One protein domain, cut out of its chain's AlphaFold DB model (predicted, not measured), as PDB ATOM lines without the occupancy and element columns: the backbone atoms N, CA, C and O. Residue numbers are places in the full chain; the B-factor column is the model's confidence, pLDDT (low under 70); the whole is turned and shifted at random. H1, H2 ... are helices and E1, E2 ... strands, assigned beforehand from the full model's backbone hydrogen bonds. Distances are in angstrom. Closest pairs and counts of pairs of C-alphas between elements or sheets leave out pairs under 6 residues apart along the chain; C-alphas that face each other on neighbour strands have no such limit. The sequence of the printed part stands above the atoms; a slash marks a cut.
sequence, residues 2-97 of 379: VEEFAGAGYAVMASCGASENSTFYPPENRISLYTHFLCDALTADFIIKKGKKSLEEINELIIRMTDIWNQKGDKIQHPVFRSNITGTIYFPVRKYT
ATOM      1  N   VAL A   2     253.591 215.444 172.370       62.88
ATOM      2  CA  VAL A   2     252.342 215.265 173.143       62.88
ATOM      3  C   VAL A   2     252.281 216.264 174.297       62.88
ATOM      4  O   VAL A   2     251.227 216.812 174.599       62.88
ATOM      5  N   GLU A   3     253.431 216.588 174.882       62.38
ATOM      6  CA  GLU A   3     253.576 217.634 175.897       62.38
ATOM      7  C   GLU A   3     253.130 219.032 175.469       62.38
ATOM      8  O   GLU A   3     252.693 219.800 176.318       62.38
ATOM      9  N   GLU A   4     253.217 219.375 174.181       65.06
ATOM     10  CA  GLU A   4     252.849 220.712 173.698       65.06
ATOM     11  C   GLU A   4     251.335 220.939 173.730       65.06
ATOM     12  O   GLU A   4     250.893 222.084 173.785       65.06
ATOM     13  N   PHE A   5     250.530 219.871 173.706       68.19
ATOM     14  CA  PHE A   5     249.071 219.985 173.660       68.19
ATOM     15  C   PHE A   5     248.349 219.273 174.806       68.19
ATOM     16  O   PHE A   5     247.235 219.657 175.167       68.19
ATOM     17  N   ALA A   6     248.936 218.244 175.413       68.94
ATOM     18  CA  ALA A   6     248.268 217.503 176.468       68.94
ATOM     19  C   ALA A   6     248.372 218.230 177.817       68.94
ATOM     20  O   ALA A   6     249.455 218.455 178.352       68.94
ATOM     21  N   GLY A   7     247.219 218.554 178.399       67.25
ATOM     22  CA  GLY A   7     247.087 219.460 179.543       67.25
ATOM     23  C   GLY A   7     246.909 220.937 179.163       67.25
ATOM     24  O   GLY A   7     246.607 221.739 180.042       67.25
ATOM     25  N   ALA A   8     247.037 221.301 177.881       78.75
ATOM     26  CA  ALA A   8     246.761 222.652 177.397       78.75
ATOM     27  C   ALA A   8     245.277 222.811 177.034       78.75
ATOM     28  O   ALA A   8     244.668 221.898 176.475       78.75
ATOM     29  N   GLY A   9     244.698 223.974 177.341       87.00
ATOM     30  CA  GLY A   9     243.296 224.299 177.074       87.00
ATOM     31  C   GLY A   9     242.608 224.909 178.291       87.00
ATOM     32  O   GLY A   9     243.256 225.459 179.179       87.00
ATOM     33  N   TYR A  10     241.286 224.801 178.332       90.56
ATOM     34  CA  TYR A  10     240.455 225.238 179.444       90.56
ATOM     35  C   TYR A  10     239.347 224.221 179.740       90.56
ATOM     36  O   TYR A  10     238.955 223.389 178.913       90.56
ATOM     37  N   ALA A  11     238.836 224.284 180.961       93.69
ATOM     38  CA  ALA A  11     237.649 223.560 181.376       93.69
ATOM     39  C   ALA A  11     236.642 224.550 181.956       93.69
ATOM     40  O   ALA A  11     237.011 225.482 182.667       93.69
ATOM     41  N   VAL A  12     235.373 224.337 181.636       94.56
ATOM     42  CA  VAL A  12     234.237 225.074 182.173       94.56
ATOM     43  C   VAL A  12     233.412 224.087 182.975       94.56
ATOM     44  O   VAL A  12     232.941 223.081 182.439       94.56
ATOM     45  N   MET A  13     233.245 224.391 184.255       95.38
ATOM     46  CA  MET A  13     232.356 223.663 185.146       95.38
ATOM     47  C   MET A  13     231.260 224.632 185.585       95.38
ATOM     48  O   MET A  13     231.552 225.650 186.210       95.38
ATOM     49  N   ALA A  14     230.019 224.356 185.199       95.50
ATOM     50  CA  ALA A  14     228.865 225.185 185.529       95.50
ATOM     51  C   ALA A  14     227.915 224.427 186.459       95.50
ATOM     52  O   ALA A  14     227.767 223.209 186.354       95.50
ATOM     53  N   SER A  15     227.266 225.156 187.366       94.94
ATOM     54  CA  SER A  15     226.439 224.577 188.430       94.94
ATOM     55  C   SER A  15     225.179 223.868 187.945       94.94
ATOM     56  O   SER A  15     224.688 222.975 188.629       94.94
ATOM     57  N   CYS A  16     224.642 224.287 186.802       92.94
ATOM     58  CA  CYS A  16     223.382 223.804 186.257       92.94
ATOM     59  C   CYS A  16     223.337 223.992 184.734       92.94
ATOM     60  O   CYS A  16     224.184 224.684 184.152       92.94
ATOM     61  N   GLY A  17     222.342 223.377 184.095       90.56
ATOM     62  CA  GLY A  17     222.057 223.557 182.679       90.56
ATOM     63  C   GLY A  17     221.578 224.975 182.354       90.56
ATOM     64  O   GLY A  17     221.146 225.729 183.222       90.56
ATOM     65  N   ALA A  18     221.621 225.338 181.069       87.62
ATOM     66  CA  ALA A  18     221.262 226.684 180.604       87.62
ATOM     67  C   ALA A  18     219.795 227.074 180.882       87.62
ATOM     68  O   ALA A  18     219.478 228.258 180.939       87.62
ATOM     69  N   SER A  19     218.907 226.089 181.036       87.69
ATOM     70  CA  SER A  19     217.482 226.270 181.335       87.69
ATOM     71  C   SER A  19     217.131 226.035 182.808       87.69
ATOM     72  O   SER A  19     215.955 225.919 183.143       87.69
ATOM     73  N   GLU A  20     218.129 225.903 183.682       90.44
ATOM     74  CA  GLU A  20     217.957 225.528 185.084       90.44
ATOM     75  C   GLU A  20     218.463 226.624 186.017       90.44
ATOM     76  O   GLU A  20     219.361 227.392 185.678       90.44
ATOM     77  N   ASN A  21     217.913 226.658 187.230       90.75
ATOM     78  CA  ASN A  21     218.384 227.552 188.280       90.75
ATOM     79  C   ASN A  21     219.324 226.800 189.220       90.75
ATOM     80  O   ASN A  21     218.968 225.749 189.752       90.75
ATOM     81  N   SER A  22     220.492 227.378 189.494       92.19
ATOM     82  CA  SER A  22     221.355 226.896 190.570       92.19
ATOM     83  C   SER A  22     220.676 227.091 191.923       92.19
ATOM     84  O   SER A  22     220.064 228.136 192.160       92.19
ATOM     85  N   THR A  23     220.837 226.135 192.835       93.25
ATOM     86  CA  THR A  23     220.234 226.212 194.172       93.25
ATOM     87  C   THR A  23     221.266 226.320 195.299       93.25
ATOM     88  O   THR A  23     222.468 226.146 195.090       93.25
ATOM     89  N   PHE A  24     220.794 226.625 196.508       94.56
ATOM     90  CA  PHE A  24     221.603 226.684 197.725       94.56
ATOM     91  C   PHE A  24     221.603 225.346 198.467       94.56
ATOM     92  O   PHE A  24     220.617 224.611 198.431       94.56
ATOM     93  N   TYR A  25     222.707 225.040 199.152       92.44
ATOM     94  CA  TYR A  25     222.800 223.863 200.012       92.44
ATOM     95  C   TYR A  25     222.078 224.121 201.351       92.44
ATOM     96  O   TYR A  25     222.471 225.041 202.080       92.44
ATOM     97  N   PRO A  26     221.038 223.344 201.706       90.00
ATOM     98  CA  PRO A  26     220.336 223.507 202.975       90.00
ATOM     99  C   PRO A  26     221.120 222.907 204.153       90.00
ATOM    100  O   PRO A  26     222.066 222.153 203.948       90.00
ATOM    101  N   PRO A  27     220.700 223.169 205.402       88.06
ATOM    102  CA  PRO A  27     219.569 224.021 205.793       88.06
ATOM    103  C   PRO A  27     219.914 225.514 205.824       88.06
ATOM    104  O   PRO A  27     219.026 226.350 205.705       88.06
ATOM    105  N   GLU A  28     221.195 225.852 205.953       87.12
ATOM    106  CA  GLU A  28     221.653 227.223 206.199       87.12
ATOM    107  C   GLU A  28     221.617 228.113 204.950       87.12
ATOM    108  O   GLU A  28     221.612 229.335 205.076       87.12
ATOM    109  N   ASN A  29     221.604 227.518 203.749       88.12
ATOM    110  CA  ASN A  29     221.569 228.205 202.453       88.12
ATOM    111  C   ASN A  29     222.672 229.268 202.264       88.12
ATOM    112  O   ASN A  29     222.477 230.259 201.564       88.12
ATOM    113  N   ARG A  30     223.844 229.071 202.884       92.88
ATOM    114  CA  ARG A  30     224.975 230.019 202.836       92.88
ATOM    115  C   ARG A  30     225.856 229.879 201.598       92.88
ATOM    116  O   ARG A  30     226.489 230.843 201.185       92.88
ATOM    117  N   ILE A  31     225.922 228.679 201.031       95.19
ATOM    118  CA  ILE A  31     226.729 228.360 199.850       95.19
ATOM    119  C   ILE A  31     225.865 227.658 198.810       95.19
ATOM    120  O   ILE A  31     224.880 226.997 199.153       95.19
ATOM    121  N   SER A  32     226.219 227.803 197.532       95.62
ATOM    122  CA  SER A  32     225.507 227.088 196.472       95.62
ATOM    123  C   SER A  32     225.677 225.572 196.642       95.62
ATOM    124  O   SER A  32     226.722 225.108 197.105       95.62
ATOM    125  N   LEU A  33     224.664 224.802 196.240       95.38
ATOM    126  CA  LEU A  33     224.696 223.337 196.226       95.38
ATOM    127  C   LEU A  33     225.915 222.824 195.451       95.38
ATOM    128  O   LEU A  33     226.628 221.935 195.910       95.38
ATOM    129  N   TYR A  34     226.198 223.446 194.306       96.69
ATOM    130  CA  TYR A  34     227.348 223.097 193.485       96.69
ATOM    131  C   TYR A  34     228.681 223.388 194.188       96.69
ATOM    132  O   TYR A  34     229.572 222.545 194.188       96.69
ATOM    133  N   THR A  35     228.823 224.559 194.815       96.94
ATOM    134  CA  THR A  35     230.043 224.927 195.549       96.94
ATOM    135  C   THR A  35     230.282 223.989 196.728       96.94
ATOM    136  O   THR A  35     231.422 223.599 196.954       96.94
ATOM    137  N   HIS A  36     229.228 223.588 197.443       96.69
ATOM    138  CA  HIS A  36     229.328 222.596 198.514       96.69
ATOM    139  C   HIS A  36     229.901 221.269 197.994       96.69
ATOM    140  O   HIS A  36     230.928 220.803 198.476       96.69
ATOM    141  N   PHE A  37     229.312 220.727 196.926       97.44
ATOM    142  CA  PHE A  37     229.782 219.500 196.279       97.44
ATOM    143  C   PHE A  37     231.190 219.615 195.693       97.44
ATOM    144  O   PHE A  37     231.965 218.663 195.754       97.44
ATOM    145  N   LEU A  38     231.561 220.776 195.157       97.56
ATOM    146  CA  LEU A  38     232.930 221.025 194.723       97.56
ATOM    147  C   LEU A  38     233.903 220.959 195.909       97.56
ATOM    148  O   LEU A  38     234.929 220.290 195.804       97.56
ATOM    149  N   CYS A  39     233.586 221.598 197.039       96.62
ATOM    150  CA  CYS A  39     234.406 221.532 198.253       96.62
ATOM    151  C   CYS A  39     234.558 220.092 198.767       96.62
ATOM    152  O   CYS A  39     235.675 219.664 199.076       96.62
ATOM    153  N   ASP A  40     233.473 219.317 198.787       97.12
ATOM    154  CA  ASP A  40     233.507 217.904 199.179       97.12
ATOM    155  C   ASP A  40     234.389 217.086 198.231       97.12
ATOM    156  O   ASP A  40     235.252 216.323 198.668       97.12
ATOM    157  N   ALA A  41     234.260 217.284 196.917       97.31
ATOM    158  CA  ALA A  41     235.084 216.575 195.947       97.31
ATOM    159  C   ALA A  41     236.574 216.949 196.067       97.31
ATOM    160  O   ALA A  41     237.460 216.084 196.013       97.31
ATOM    161  N   LEU A  42     236.874 218.229 196.301       96.19
ATOM    162  CA  LEU A  42     238.238 218.715 196.510       96.19
ATOM    163  C   LEU A  42     238.865 218.185 197.804       96.19
ATOM    164  O   LEU A  42     240.075 217.952 197.820       96.19
ATOM    165  N   THR A  43     238.078 217.881 198.836       95.50
ATOM    166  CA  THR A  43     238.570 217.337 200.118       95.50
ATOM    167  C   THR A  43     238.478 215.809 200.229       95.50
ATOM    168  O   THR A  43     239.180 215.217 201.038       95.50
ATOM    169  N   ALA A  44     237.728 215.130 199.356       96.50
ATOM    170  CA  ALA A  44     237.547 213.676 199.392       96.50
ATOM    171  C   ALA A  44     238.848 212.870 199.184       96.50
ATOM    172  O   ALA A  44     239.419 212.862 198.092       96.50
ATOM    173  N   ASP A  45     239.297 212.125 200.194       95.44
ATOM    174  CA  ASP A  45     240.548 211.354 200.112       95.44
ATOM    175  C   ASP A  45     240.472 210.127 199.192       95.44
ATOM    176  O   ASP A  45     241.472 209.731 198.588       95.44
ATOM    177  N   PHE A  46     239.287 209.530 199.045       94.88
ATOM    178  CA  PHE A  46     239.103 208.279 198.301       94.88
ATOM    179  C   PHE A  46     239.279 208.426 196.780       94.88
ATOM    180  O   PHE A  46     239.440 207.422 196.088       94.88
ATOM    181  N   ILE A  47     239.280 209.655 196.250       94.56
ATOM    182  CA  ILE A  47     239.589 209.925 194.835       94.56
ATOM    183  C   ILE A  47     241.072 210.254 194.601       94.56
ATOM    184  O   ILE A  47     241.472 210.492 193.466       94.56
ATOM    185  N   ILE A  48     241.911 210.268 195.647       94.31
ATOM    186  CA  ILE A  48     243.347 210.527 195.496       94.31
ATOM    187  C   ILE A  48     244.059 209.271 194.986       94.31
ATOM    188  O   ILE A  48     244.205 208.281 195.706       94.31
ATOM    189  N   LYS A  49     244.628 209.350 193.781       91.50
ATOM    190  CA  LYS A  49     245.406 208.276 193.151       91.50
ATOM    191  C   LYS A  49     246.853 208.696 192.961       91.50
ATOM    192  O   LYS A  49     247.136 209.724 192.354       91.50
ATOM    193  N   LYS A  50     247.789 207.893 193.484       91.12
ATOM    194  CA  LYS A  50     249.240 208.158 193.393       91.12
ATOM    195  C   LYS A  50     249.609 209.600 193.797       91.12
ATOM    196  O   LYS A  50     250.403 210.264 193.139       91.12
ATOM    197  N   GLY A  51     248.973 210.100 194.860       93.12
ATOM    198  CA  GLY A  51     249.197 211.447 195.403       93.12
ATOM    199  C   GLY A  51     248.514 212.597 194.654       93.12
ATOM    200  O   GLY A  51     248.689 213.755 195.034       93.12
ATOM    201  N   LYS A  52     247.727 212.304 193.615       94.88
ATOM    202  CA  LYS A  52     247.081 213.305 192.762       94.88
ATOM    203  C   LYS A  52     245.564 213.117 192.712       94.88
ATOM    204  O   LYS A  52     245.074 212.009 192.919       94.88
ATOM    205  N   LYS A  53     244.837 214.186 192.393       95.56
ATOM    206  CA  LYS A  53     243.435 214.140 191.942       95.56
ATOM    207  C   LYS A  53     243.369 214.606 190.498       95.56
ATOM    208  O   LYS A  53     244.039 215.580 190.163       95.56
ATOM    209  N   SER A  54     242.588 213.944 189.653       94.44
ATOM    210  CA  SER A  54     242.293 214.491 188.326       94.44
ATOM    211  C   SER A  54     241.071 215.413 188.362       94.44
ATOM    212  O   SER A  54     240.153 215.205 189.157       94.44
ATOM    213  N   LEU A  55     241.038 216.412 187.477       94.94
ATOM    214  CA  LEU A  55     239.865 217.272 187.280       94.94
ATOM    215  C   LEU A  55     238.613 216.456 186.926       94.94
ATOM    216  O   LEU A  55     237.509 216.787 187.345       94.94
ATOM    217  N   GLU A  56     238.803 215.370 186.184       92.88
ATOM    218  CA  GLU A  56     237.722 214.487 185.747       92.88
ATOM    219  C   GLU A  56     237.133 213.689 186.909       92.88
ATOM    220  O   GLU A  56     235.918 213.624 187.044       92.88
ATOM    221  N   GLU A  57     237.956 213.176 187.823       94.25
ATOM    222  CA  GLU A  57     237.460 212.506 189.033       94.25
ATOM    223  C   GLU A  57     236.751 213.467 189.991       94.25
ATOM    224  O   GLU A  57     235.772 213.081 190.630       94.25
ATOM    225  N   ILE A  58     237.218 214.718 190.077       96.94
ATOM    226  CA  ILE A  58     236.523 215.773 190.827       96.94
ATOM    227  C   ILE A  58     235.138 216.006 190.213       96.94
ATOM    228  O   ILE A  58     234.134 215.956 190.922       96.94
ATOM    229  N   ASN A  59     235.069 216.202 188.894       95.94
ATOM    230  CA  ASN A  59     233.812 216.426 188.188       95.94
ATOM    231  C   ASN A  59     232.848 215.233 188.298       95.94
ATOM    232  O   ASN A  59     231.666 215.409 188.584       95.94
ATOM    233  N   GLU A  60     233.343 214.008 188.129       94.44
ATOM    234  CA  GLU A  60     232.536 212.796 188.279       94.44
ATOM    235  C   GLU A  60     231.936 212.655 189.676       94.44
ATOM    236  O   GLU A  60     230.795 212.211 189.806       94.44
ATOM    237  N   LEU A  61     232.680 213.024 190.722       97.00
ATOM    238  CA  LEU A  61     232.164 212.993 192.085       97.00
ATOM    239  C   LEU A  61     231.086 214.065 192.300       97.00
ATOM    240  O   LEU A  61     230.079 213.779 192.945       97.00
ATOM    241  N   ILE A  62     231.238 215.254 191.709       97.25
ATOM    242  CA  ILE A  62     230.210 216.307 191.745       97.25
ATOM    243  C   ILE A  62     228.919 215.844 191.055       97.25
ATOM    244  O   ILE A  62     227.839 215.989 191.631       97.25
ATOM    245  N   ILE A  63     229.018 215.240 189.863       95.00
ATOM    246  CA  ILE A  63     227.868 214.643 189.156       95.00
ATOM    247  C   ILE A  63     227.250 213.539 190.025       95.00
ATOM    248  O   ILE A  63     226.062 213.593 190.317       95.00
ATOM    249  N   ARG A  64     228.101 212.655 190.570       95.12
ATOM    250  CA  ARG A  64     227.884 211.773 191.732       95.12
ATOM    251  C   ARG A  64     226.822 212.278 192.709       95.12
ATOM    252  O   ARG A  64     225.736 211.727 192.887       95.12
ATOM    253  N   MET A  65     227.240 213.310 193.426       96.56
ATOM    254  CA  MET A  65     226.500 213.890 194.537       96.56
ATOM    255  C   MET A  65     225.240 214.608 194.057       96.56
ATOM    256  O   MET A  65     224.221 214.580 194.744       96.56
ATOM    257  N   THR A  66     225.280 215.178 192.854       95.50
ATOM    258  CA  THR A  66     224.126 215.850 192.261       95.50
ATOM    259  C   THR A  66     223.042 214.871 191.813       95.50
ATOM    260  O   THR A  66     221.870 215.115 192.076       95.50
ATOM    261  N   ASP A  67     223.402 213.719 191.249       94.06
ATOM    262  CA  ASP A  67     222.443 212.664 190.901       94.06
ATOM    263  C   ASP A  67     221.709 212.158 192.153       94.06
ATOM    264  O   ASP A  67     220.491 211.993 192.145       94.06
ATOM    265  N   ILE A  68     222.438 211.968 193.260       94.81
ATOM    266  CA  ILE A  68     221.859 211.592 194.559       94.81
ATOM    267  C   ILE A  68     220.944 212.703 195.089       94.81
ATOM    268  O   ILE A  68     219.876 212.422 195.630       94.81
ATOM    269  N   TRP A  69     221.337 213.968 194.934       94.06
ATOM    270  CA  TRP A  69     220.506 215.105 195.320       94.06
ATOM    271  C   TRP A  69     219.185 215.138 194.545       94.06
ATOM    272  O   TRP A  69     218.116 215.245 195.148       94.06
ATOM    273  N   ASN A  70     219.257 214.989 193.223       94.75
ATOM    274  CA  ASN A  70     218.113 215.082 192.321       94.75
ATOM    275  C   ASN A  70     217.063 213.985 192.569       94.75
ATOM    276  O   ASN A  70     215.892 214.194 192.261       94.75
ATOM    277  N   GLN A  71     217.428 212.863 193.205       94.31
ATOM    278  CA  GLN A  71     216.470 211.830 193.637       94.31
ATOM    279  C   GLN A  71     215.424 212.344 194.638       94.31
ATOM    280  O   GLN A  71     214.368 211.732 194.781       94.31
ATOM    281  N   LYS A  72     215.677 213.474 195.311       90.31
ATOM    282  CA  LYS A  72     214.697 214.126 196.196       90.31
ATOM    283  C   LYS A  72     213.549 214.793 195.432       90.31
ATOM    284  O   LYS A  72     212.526 215.088 196.040       90.31
ATOM    285  N   GLY A  73     213.715 215.055 194.134       83.69
ATOM    286  CA  GLY A  73     212.686 215.638 193.267       83.69
ATOM    287  C   GLY A  73     212.437 217.143 193.430       83.69
ATOM    288  O   GLY A  73     211.612 217.687 192.704       83.69
ATOM    289  N   ASP A  74     213.143 217.829 194.335       82.44
ATOM    290  CA  ASP A  74     213.053 219.283 194.533       82.44
ATOM    291  C   ASP A  74     214.361 219.976 194.127       82.44
ATOM    292  O   ASP A  74     215.451 219.450 194.371       82.44
ATOM    293  N   LYS A  75     214.251 221.169 193.522       86.62
ATOM    294  CA  LYS A  75     215.386 222.006 193.077       86.62
ATOM    295  C   LYS A  75     216.443 221.204 192.305       86.62
ATOM    296  O   LYS A  75     217.631 221.235 192.633       86.62
ATOM    297  N   ILE A  76     215.974 220.463 191.303       91.12
ATOM    298  CA  ILE A  76     216.803 219.647 190.413       91.12
ATOM    299  C   ILE A  76     217.758 220.557 189.635       91.12
ATOM    300  O   ILE A  76     217.338 221.574 189.083       91.12
ATOM    301  N   GLN A  77     219.031 220.173 189.578       92.62
ATOM    302  CA  GLN A  77     220.042 220.832 188.748       92.62
ATOM    303  C   GLN A  77     220.981 219.793 188.133       92.62
ATOM    304  O   GLN A  77     221.295 218.789 188.769       92.62
ATOM    305  N   HIS A  78     221.465 220.044 186.922       94.56
ATOM    306  CA  HIS A  78     222.400 219.178 186.211       94.56
ATOM    307  C   HIS A  78     223.678 219.959 185.886       94.56
ATOM    308  O   HIS A  78     223.694 220.770 184.957       94.56
ATOM    309  N   PRO A  79     224.761 219.759 186.657       95.38
ATOM    310  CA  PRO A  79     226.026 220.419 186.404       95.38
ATOM    311  C   PRO A  79     226.550 220.107 185.008       95.38
ATOM    312  O   PRO A  79     226.488 218.970 184.542       95.38
ATOM    313  N   VAL A  80     227.108 221.123 184.360       95.62
ATOM    314  CA  VAL A  80     227.624 221.017 182.995       95.62
ATOM    315  C   VAL A  80     229.140 221.047 183.031       95.62
ATOM    316  O   VAL A  80     229.739 221.973 183.581       95.62
ATOM    317  N   PHE A  81     229.760 220.058 182.390       95.12
ATOM    318  CA  PHE A  81     231.208 219.984 182.244       95.12
ATOM    319  C   PHE A  81     231.613 220.026 180.777       95.12
ATOM    320  O   PHE A  81     231.250 219.162 179.975       95.12
ATOM    321  N   ARG A  82     232.409 221.033 180.421       93.94
ATOM    322  CA  ARG A  82     233.022 221.159 179.099       93.94
ATOM    323  C   ARG A  82     234.513 221.321 179.257       93.94
ATOM    324  O   ARG A  82     234.981 222.070 180.102       93.94
ATOM    325  N   SER A  83     235.271 220.655 178.405       92.25
ATOM    326  CA  SER A  83     236.710 220.852 178.351       92.25
ATOM    327  C   SER A  83     237.202 220.623 176.931       92.25
ATOM    328  O   SER A  83     236.687 219.755 176.224       92.25
ATOM    329  N   ASN A  84     238.186 221.412 176.520       89.62
ATOM    330  CA  ASN A  84     238.979 221.173 175.314       89.62
ATOM    331  C   ASN A  84     240.422 220.772 175.657       89.62
ATOM    332  O   ASN A  84     241.278 220.743 174.777       89.62
ATOM    333  N   ILE A  85     240.689 220.472 176.930       90.44
ATOM    334  CA  ILE A  85     241.994 220.006 177.381       90.44
ATOM    335  C   ILE A  85     242.224 218.618 176.795       90.44
ATOM    336  O   ILE A  85     241.403 217.718 176.986       90.44
ATOM    337  N   THR A  86     243.351 218.433 176.107       88.50
ATOM    338  CA  THR A  86     243.761 217.091 175.681       88.50
ATOM    339  C   THR A  86     244.246 216.321 176.910       88.50
ATOM    340  O   THR A  86     245.230 216.712 177.540       88.50
ATOM    341  N   GLY A  87     243.547 215.248 177.278       89.56
ATOM    342  CA  GLY A  87     243.758 214.543 178.545       89.56
ATOM    343  C   GLY A  87     243.000 215.189 179.705       89.56
ATOM    344  O   GLY A  87     241.800 215.436 179.605       89.56
ATOM    345  N   THR A  88     243.674 215.408 180.834       91.56
ATOM    346  CA  THR A  88     243.085 216.039 182.025       91.56
ATOM    347  C   THR A  88     244.143 216.799 182.826       91.56
ATOM    348  O   THR A  88     245.339 216.682 182.560       91.56
ATOM    349  N   ILE A  89     243.705 217.581 183.812       91.56
ATOM    350  CA  ILE A  89     244.588 218.239 184.779       91.56
ATOM    351  C   ILE A  89     244.729 217.332 185.996       91.56
ATOM    352  O   ILE A  89     243.729 216.856 186.534       91.56
ATOM    353  N   TYR A  90     245.964 217.139 186.456       91.94
ATOM    354  CA  TYR A  90     246.256 216.456 187.710       91.94
ATOM    355  C   TYR A  90     246.748 217.443 188.767       91.94
ATOM    356  O   TYR A  90     247.780 218.087 188.596       91.94
ATOM    357  N   PHE A  91     246.048 217.495 189.896       93.38
ATOM    358  CA  PHE A  91     246.410 218.288 191.063       93.38
ATOM    359  C   PHE A  91     247.243 217.433 192.027       93.38
ATOM    360  O   PHE A  91     246.720 216.441 192.544       93.38
ATOM    361  N   PRO A  92     248.522 217.761 192.280       94.12
ATOM    362  CA  PRO A  92     249.293 217.110 193.331       94.12
ATOM    363  C   PRO A  92     248.756 217.561 194.693       94.12
ATOM    364  O   PRO A  92     248.844 218.732 195.040       94.12
ATOM    365  N   VAL A  93     248.182 216.632 195.457       95.44
ATOM    366  CA  VAL A  93     247.539 216.933 196.751       95.44
ATOM    367  C   VAL A  93     248.278 216.320 197.935       95.44
ATOM    368  O   VAL A  93     248.123 216.772 199.063       95.44
ATOM    369  N   ARG A  94     249.107 215.296 197.695       93.81
ATOM    370  CA  ARG A  94     249.997 214.718 198.707       93.81
ATOM    371  C   ARG A  94     251.214 214.072 198.062       93.81
ATOM    372  O   ARG A  94     251.161 213.637 196.911       93.81
ATOM    373  N   LYS A  95     252.302 213.960 198.824       92.62
ATOM    374  CA  LYS A  95     253.491 213.221 198.389       92.62
ATOM    375  C   LYS A  95     253.119 211.753 198.161       92.62
ATOM    376  O   LYS A  95     252.452 211.137 198.989       92.62
ATOM    377  N   TYR A  96     253.554 211.207 197.035       90.19
ATOM    378  CA  TYR A  96     253.453 209.787 196.731       90.19
ATOM    379  C   TYR A  96     254.839 209.275 196.384       90.19
ATOM    380  O   TYR A  96     255.478 209.798 195.473       90.19
ATOM    381  N   THR A  97     255.280 208.262 197.118       88.56
ATOM    382  CA  THR A  97     256.501 207.523 196.817       88.56
ATOM    383  C   THR A  97     256.073 206.217 196.154       88.56
ATOM    384  O   THR A  97     255.404 205.409 196.808       88.56
TER     385      THR A  97
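AT A GLANCE: This is residues 2 to 97 of the 379 residues of the protein "Caspase family protein" of Ruminococcus sp. AF41-9 (UniProt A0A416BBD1). Two helices, H2 and H3, packed on each other at a steep slant, make the core, and a narrow two-stranded ribbon of E1 and E3 runs past H3, near its residues 55 to 63. A second, shorter ribbon of E2 and E4 lies at the end of H3 where that helix begins; the small helix H1 lies far out toward one end of the longest axis, and the loop of residues 15 to 32 reaches toward the other. The printed part has 96 residues with three named helices and four named strands, in the order H1, E1, H2, E2, H3, E3, E4; both two-stranded sheets, E1 - E3 and E2 - E4, are antiparallel. The class is mixed, helices and strands, with under half of the residues in named elements. The whole is only just compact, close to loose, with a radius of gyration of the C-alphas of 15.0 A, and its outline is only just elongated, spanning 44 by 29 by 22 A.

IN THESE COORDINATES: H1 is residues 2 to 5, 5.8 A long, and its C-alpha 2 is at (252.342, 215.265, 173.143). E1 follows as residues 11 to 14, 9.9 A. H2 is residues 33 to 43, 15.6 A. E2 is residues 52 to 54, 6.6 A. H3, the longest helix, is residues 55 to 70, 22.4 A, from C-alpha 55 at (239.865, 217.272, 187.280). E3 is residues 80 to 83, 10.2 A, and E4 is residues 90 to 92, 6.4 A, ending at C-alpha 92, (249.293, 217.110, 193.331).

HOW THE PARTS SIT: H1 is apart from H2, H3, E2, E3 and E4. E1 and E3 are antiparallel neighbours at 172 degrees, with N 12 and O 82 at 2.8 A and N 80 and O 14 at 3.0 A, within hydrogen-bond range. The closest C-alphas of H3 and E3, those of Asn 59 and Phe 81, are 7.4 A apart. H2 and H3 touch at a steep tilt of 45 degrees, opposite ways; their closest C-alphas, of Ala 41 and Ile 58, are 5.4 A apart. E2 and E4 are antiparallel neighbours at 155 degrees, with N 91 and O 53 at 2.8 A, within hydrogen-bond range. In H2 and H3 every O i to N i+4 pair is within hydrogen-bond range; H1 is too short for such a pair.

THE WHOLE: The C-alphas farthest apart, of Val 2 and Pro 27, are 47.1 A apart. The printed part has no cut. The link from E1 to H2, 18 residues, is long. The mean pLDDT of the printed part is 91.3, and residues 2 to 7 are under 70.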